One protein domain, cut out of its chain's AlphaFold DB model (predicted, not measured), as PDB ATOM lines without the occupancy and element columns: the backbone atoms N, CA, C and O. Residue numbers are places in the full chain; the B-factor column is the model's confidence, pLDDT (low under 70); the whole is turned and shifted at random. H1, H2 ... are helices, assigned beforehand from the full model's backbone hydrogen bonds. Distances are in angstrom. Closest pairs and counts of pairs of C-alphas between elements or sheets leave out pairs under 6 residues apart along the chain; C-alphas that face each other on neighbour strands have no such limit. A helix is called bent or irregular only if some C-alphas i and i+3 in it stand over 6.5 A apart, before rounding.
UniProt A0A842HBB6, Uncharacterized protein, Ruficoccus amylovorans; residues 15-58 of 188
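What this domain is: This is residues 15 to 58 of the 188 residues of an uncharacterized protein of Ruficoccus amylovorans (UniProt A0A842HBB6). Picture a wide, open bow: one long helix, H2, makes the base, and a short helix at each end, H1 before it and H3 after it, is turned toward the same side without packing on it or on the other short helix. There is no core; the three helices are strung out along the chain like pieces on a bent wire. The printed part has 44 residues with three named helices in the order H1, H2, H3 and no named strand, and its class is all helix. It is extended, with a radius of gyration of the C-alphas of 18.4 A, and the C-alphas span 53 by 23 by 8 A along their three main axes.

How they stand to each other: Begin with H2, residues 28 to 46, the longest helix with 19 residues; it touches no helix. Step back along the chain to H1, residues 15 to 23, which a tight link of 4 residues joins to H2; the two are apart, with no C-alpha of the one within 8 A of the other. Step forward from H2 to H3, residues 52 to 58, across a tight link of 5 residues; H2 and H3 are apart by the same measure. H1 and H3 are apart too. On the backbone, look at each O of residue i and the N of residue i+4: in H1, H2 and H3 every such pair is within hydrogen-bond range.

Where its parts are: Find C-alpha 28 at (29.426, -2.019, -23.034); from there H2 runs 26.9 A to C-alpha 46 at (23.366, 23.749, -27.608), mostly along y, the y part of its N-to-C direction being 0.96. Now go to Glu 15, where H1 begins with its C-alpha at (8.197, -13.842, -22.425); H1 ends at His 23, and its first and last C-alphas are 11.9 A apart. The x part of its direction is 0.89. Last, look at H3, which begins at Leu 52 and ends at Lys 58, C-alpha at (9.855, 34.938, -29.726), 9.8 A from first to last C-alpha. The x part of its direction is -0.82.

The domain as a whole: The two C-alphas farthest apart are those of Asp 16 and Gly 56, at 53.2 A, and those of Glu 15 and Lys 58, the first and last printed, are 49.4 A apart. Residues 15 to 58 stand free: no C-alpha here has another, 8 or more residues away along the chain, within 10 A. The printed part has no cut, and both links between helices are tight. In the B-factor column of this model the mean pLDDT of the printed part is 72.5; look for values under 70 at residues 22 to 25 and 43 to 58.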
ATOM      1  N   GLU A  15       6.985 -13.709 -23.234       76.12
ATOM      2  CA  GLU A  15       8.197 -13.842 -22.425       76.12
ATOM      3  C   GLU A  15       9.438 -14.234 -23.233       76.12
ATOM      4  O   GLU A  15      10.514 -13.708 -22.953       76.12
ATOM      5  N   ASP A  16       9.321 -15.102 -24.239       76.12
ATOM      6  CA  ASP A  16      10.457 -15.465 -25.097       76.12
ATOM      7  C   ASP A  16      10.851 -14.310 -26.021       76.12
ATOM      8  O   ASP A  16      12.040 -14.063 -26.224       76.12
ATOM      9  N   LEU A  17       9.876 -13.526 -26.492       76.94
ATOM     10  CA  LEU A  17      10.134 -12.290 -27.242       76.94
ATOM     11  C   LEU A  17      10.792 -11.219 -26.362       76.94
ATOM     12  O   LEU A  17      11.721 -10.535 -26.792       76.94
ATOM     13  N   LEU A  18      10.355 -11.094 -25.108       72.12
ATOM     14  CA  LEU A  18      10.924 -10.153 -24.142       72.12
ATOM     15  C   LEU A  18      12.315 -10.586 -23.672       72.12
ATOM     16  O   LEU A  18      13.175  -9.733 -23.451       72.12
ATOM     17  N   ARG A  19      12.571 -11.893 -23.556       70.38
ATOM     18  CA  ARG A  19      13.907 -12.441 -23.289       70.38
ATOM     19  C   ARG A  19      14.830 -12.213 -24.471       70.38
ATOM     20  O   ARG A  19      15.922 -11.699 -24.262       70.38
ATOM     21  N   LEU A  20      14.383 -12.493 -25.693       71.81
ATOM     22  CA  LEU A  20      15.154 -12.216 -26.904       71.81
ATOM     23  C   LEU A  20      15.526 -10.729 -26.983       71.81
ATOM     24  O   LEU A  20      16.701 -10.393 -27.112       71.81
ATOM     25  N   LYS A  21      14.560  -9.833 -26.746       70.06
ATOM     26  CA  LYS A  21      14.806  -8.383 -26.709       70.06
ATOM     27  C   LYS A  21      15.722  -7.947 -25.562       70.06
ATOM     28  O   LYS A  21      16.482  -6.993 -25.709       70.06
ATOM     29  N   ARG A  22      15.675  -8.636 -24.419       69.38
ATOM     30  CA  ARG A  22      16.548  -8.377 -23.263       69.38
ATOM     31  C   ARG A  22      17.966  -8.924 -23.469       69.38
ATOM     32  O   ARG A  22      18.897  -8.364 -22.900       69.38
ATOM     33  N   HIS A  23      18.144  -9.971 -24.270       63.12
ATOM     34  CA  HIS A  23      19.455 -10.509 -24.643       63.12
ATOM     35  C   HIS A  23      20.127  -9.722 -25.777       63.12
ATOM     36  O   HIS A  23      21.343  -9.773 -25.902       63.12
ATOM     37  N   GLU A  24      19.375  -8.909 -26.518       64.94
ATOM     38  CA  GLU A  24      19.909  -7.887 -27.434       64.94
ATOM     39  C   GLU A  24      20.420  -6.626 -26.713       64.94
ATOM     40  O   GLU A  24      20.679  -5.608 -27.360       64.94
ATOM     41  N   LYS A  25      20.534  -6.643 -25.376       68.38
ATOM     42  CA  LYS A  25      21.059  -5.497 -24.629       68.38
ATOM     43  C   LYS A  25      22.468  -5.198 -25.158       68.38
ATOM     44  O   LYS A  25      23.318  -6.087 -25.103       68.38
ATOM     45  N   PRO A  26      22.698  -4.000 -25.717       73.81
ATOM     46  CA  PRO A  26      23.925  -3.743 -26.445       73.81
ATOM     47  C   PRO A  26      25.135  -3.810 -25.517       73.81
ATOM     48  O   PRO A  26      25.028  -3.520 -24.323       73.81
ATOM     49  N   ASP A  27      26.260  -4.214 -26.103       80.50
ATOM     50  CA  ASP A  27      27.548  -4.380 -25.436       80.50
ATOM     51  C   ASP A  27      28.041  -3.074 -24.784       80.50
ATOM     52  O   ASP A  27      27.681  -1.973 -25.206       80.50
ATOM     53  N   GLU A  28      28.902  -3.180 -23.773       81.25
ATOM     54  CA  GLU A  28      29.426  -2.019 -23.034       81.25
ATOM     55  C   GLU A  28      30.170  -1.051 -23.972       81.25
ATOM     56  O   GLU A  28      29.994   0.168 -23.915       81.25
ATOM     57  N   ALA A  29      30.903  -1.593 -24.951       84.44
ATOM     58  CA  ALA A  29      31.597  -0.801 -25.963       84.44
ATOM     59  C   ALA A  29      30.644   0.007 -26.868       84.44
ATOM     60  O   ALA A  29      31.042   1.040 -27.421       84.44
ATOM     61  N   TYR A  30      29.397  -0.449 -27.040       83.62
ATOM     62  CA  TYR A  30      28.359   0.314 -27.731       83.62
ATOM     63  C   TYR A  30      27.868   1.474 -26.862       83.62
ATOM     64  O   TYR A  30      27.760   2.588 -27.373       83.62
ATOM     65  N   TRP A  31      27.628   1.244 -25.565       85.75
ATOM     66  CA  TRP A  31      27.172   2.293 -24.645       85.75
ATOM     67  C   TRP A  31      28.173   3.436 -24.535       85.75
ATOM     68  O   TRP A  31      27.780   4.593 -24.664       85.75
ATOM     69  N   GLU A  32      29.467   3.134 -24.424       87.06
ATOM     70  CA  GLU A  32      30.493   4.178 -24.385       87.06
ATOM     71  C   GLU A  32      30.556   5.012 -25.677       87.06
ATOM     72  O   GLU A  32      30.798   6.221 -25.643       87.06
ATOM     73  N   ARG A  33      30.377   4.383 -26.846       87.56
ATOM     74  CA  ARG A  33      30.353   5.094 -28.138       87.56
ATOM     75  C   ARG A  33      29.104   5.953 -28.264       87.56
ATOM     76  O   ARG A  33      29.214   7.124 -28.621       87.56
ATOM     77  N   PHE A  34      27.951   5.376 -27.938       83.44
ATOM     78  CA  PHE A  34      26.664   6.054 -27.964       83.44
ATOM     79  C   PHE A  34      26.671   7.285 -27.060       83.44
ATOM     80  O   PHE A  34      26.264   8.356 -27.498       83.44
ATOM     81  N   ASP A  35      27.193   7.159 -25.841       87.25
ATOM     82  CA  ASP A  35      27.241   8.257 -24.879       87.25
ATOM     83  C   ASP A  35      28.147   9.394 -25.370       87.25
ATOM     84  O   ASP A  35      27.743  10.559 -25.403       87.25
ATOM     85  N   ARG A  36      29.333   9.067 -25.903       86.50
ATOM     86  CA  ARG A  36      30.217  10.066 -26.528       86.50
ATOM     87  C   ARG A  36      29.554  10.784 -27.701       86.50
ATOM     88  O   ARG A  36      29.673  12.004 -27.809       86.50
ATOM     89  N   GLU A  37      28.857  10.062 -28.572       85.50
ATOM     90  CA  GLU A  37      28.148  10.656 -29.712       85.50
ATOM     91  C   GLU A  37      26.937  11.493 -29.279       85.50
ATOM     92  O   GLU A  37      26.684  12.554 -29.856       85.50
ATOM     93  N   LEU A  38      26.205  11.047 -28.255       84.38
ATOM     94  CA  LEU A  38      25.076  11.766 -27.671       84.38
ATOM     95  C   LEU A  38      25.549  13.084 -27.062       84.38
ATOM     96  O   LEU A  38      24.982  14.135 -27.359       84.38
ATOM     97  N   HIS A  39      26.618  13.038 -26.268       79.44
ATOM     98  CA  HIS A  39      27.236  14.223 -25.694       79.44
ATOM     99  C   HIS A  39      27.743  15.166 -26.788       79.44
ATOM    100  O   HIS A  39      27.426  16.351 -26.774       79.44
ATOM    101  N   GLN A  40      28.449  14.672 -27.806       79.38
ATOM    102  CA  GLN A  40      28.899  15.519 -28.918       79.38
ATOM    103  C   GLN A  40      27.733  16.197 -29.651       79.38
ATOM    104  O   GLN A  40      27.800  17.392 -29.947       79.38
ATOM    105  N   LYS A  41      26.641  15.471 -29.912       77.62
ATOM    106  CA  LYS A  41      25.454  16.018 -30.587       77.62
ATOM    107  C   LYS A  41      24.644  16.958 -29.695       77.62
ATOM    108  O   LYS A  41      24.092  17.927 -30.213       77.62
ATOM    109  N   SER A  42      24.590  16.725 -28.383       76.31
ATOM    110  CA  SER A  42      23.901  17.615 -27.442       76.31
ATOM    111  C   SER A  42      24.643  18.941 -27.297       76.31
ATOM    112  O   SER A  42      24.020  19.997 -27.403       76.31
ATOM    113  N   TRP A  43      25.976  18.914 -27.210       66.75
ATOM    114  CA  TRP A  43      26.784  20.132 -27.242       66.75
ATOM    115  C   TRP A  43      26.694  20.845 -28.591       66.75
ATOM    116  O   TRP A  43      26.647  22.064 -28.609       66.75
ATOM    117  N   GLN A  44      26.582  20.136 -29.718       63.06
ATOM    118  CA  GLN A  44      26.348  20.767 -31.027       63.06
ATOM    119  C   GLN A  44      24.935  21.344 -31.181       63.06
ATOM    120  O   GLN A  44      24.751  22.314 -31.912       63.06
ATOM    121  N   ALA A  45      23.932  20.766 -30.524       60.97
ATOM    122  CA  ALA A  45      22.581  21.317 -30.496       60.97
ATOM    123  C   ALA A  45      22.505  22.570 -29.612       60.97
ATOM    124  O   ALA A  45      21.826  23.523 -29.980       60.97
ATOM    125  N   LEU A  46      23.249  22.592 -28.502       60.62
ATOM    126  CA  LEU A  46      23.366  23.749 -27.608       60.62
ATOM    127  C   LEU A  46      24.310  24.835 -28.151       60.62
ATOM    128  O   LEU A  46      24.103  26.016 -27.891       60.62
ATOM    129  N   ALA A  47      25.336  24.456 -28.916       60.78
ATOM    130  CA  ALA A  47      26.289  25.372 -29.541       60.78
ATOM    131  C   ALA A  47      25.813  25.900 -30.898       60.78
ATOM    132  O   ALA A  47      26.455  26.788 -31.457       60.78
ATOM    133  N   LYS A  48      24.699  25.388 -31.438       57.97
ATOM    134  CA  LYS A  48      23.995  26.077 -32.516       57.97
ATOM    135  C   LYS A  48      23.355  27.313 -31.892       57.97
ATOM    136  O   LYS A  48      22.408  27.159 -31.120       57.97
ATOM    137  N   PRO A  49      23.858  28.525 -32.188       57.41
ATOM    138  CA  PRO A  49      23.192  29.734 -31.737       57.41
ATOM    139  C   PRO A  49      21.753  29.652 -32.235       57.41
ATOM    140  O   PRO A  49      21.536  29.323 -33.406       57.41
ATOM    141  N   GLU A  50      20.786  29.872 -31.341       58.34
ATOM    142  CA  GLU A  50      19.376  29.855 -31.718       58.34
ATOM    143  C   GLU A  50      19.212  30.646 -33.021       58.34
ATOM    144  O   GLU A  50      19.686  31.791 -33.094       58.34
ATOM    145  N   PRO A  51      18.614  30.050 -34.074       67.12
ATOM    146  CA  PRO A  51      18.505  30.736 -35.344       67.12
ATOM    147  C   PRO A  51      17.803  32.062 -35.078       67.12
ATOM    148  O   PRO A  51      16.805  32.095 -34.358       67.12
ATOM    149  N   LEU A  52      18.318  33.160 -35.639       63.84
ATOM    150  CA  LEU A  52      17.747  34.501 -35.446       63.84
ATOM    151  C   LEU A  52      16.230  34.527 -35.710       63.84
ATOM    152  O   LEU A  52      15.524  35.347 -35.136       63.84
ATOM    153  N   LEU A  53      15.725  33.576 -36.503       63.53
ATOM    154  CA  LEU A  53      14.311  33.250 -36.671       63.53
ATOM    155  C   LEU A  53      13.563  32.911 -35.373       63.53
ATOM    156  O   LEU A  53      12.486  33.450 -35.166       63.53
ATOM    157  N   VAL A  54      14.094  32.060 -34.491       65.69
ATOM    158  CA  VAL A  54      13.454  31.699 -33.209       65.69
ATOM    159  C   VAL A  54      13.491  32.886 -32.247       65.69
ATOM    160  O   VAL A  54      12.489  33.182 -31.598       65.69
ATOM    161  N   ARG A  55      14.592  33.652 -32.241       62.75
ATOM    162  CA  ARG A  55      14.695  34.914 -31.486       62.75
ATOM    163  C   ARG A  55      13.726  35.981 -32.011       62.75
ATOM    164  O   ARG A  55      13.109  36.684 -31.216       62.75
ATOM    165  N   GLY A  56      13.548  36.063 -33.330       66.12
ATOM    166  CA  GLY A  56      12.595  36.946 -34.002       66.12
ATOM    167  C   GLY A  56      11.144  36.547 -33.738       66.12
ATOM    168  O   GLY A  56      10.357  37.389 -33.322       66.12
ATOM    169  N   LEU A  57      10.797  35.263 -33.869       66.50
ATOM    170  CA  LEU A  57       9.456  34.753 -33.553       66.50
ATOM    171  C   LEU A  57       9.104  34.945 -32.077       66.50
ATOM    172  O   LEU A  57       7.974  35.305 -31.765       66.50
ATOM    173  N   LYS A  58      10.061  34.741 -31.165       65.31
ATOM    174  CA  LYS A  58       9.855  34.938 -29.726       65.31
ATOM    175  C   LYS A  58       9.729  36.421 -29.357       65.31
ATOM    176  O   LYS A  58       8.940  36.751 -28.478       65.31
TER     177      LYS A  58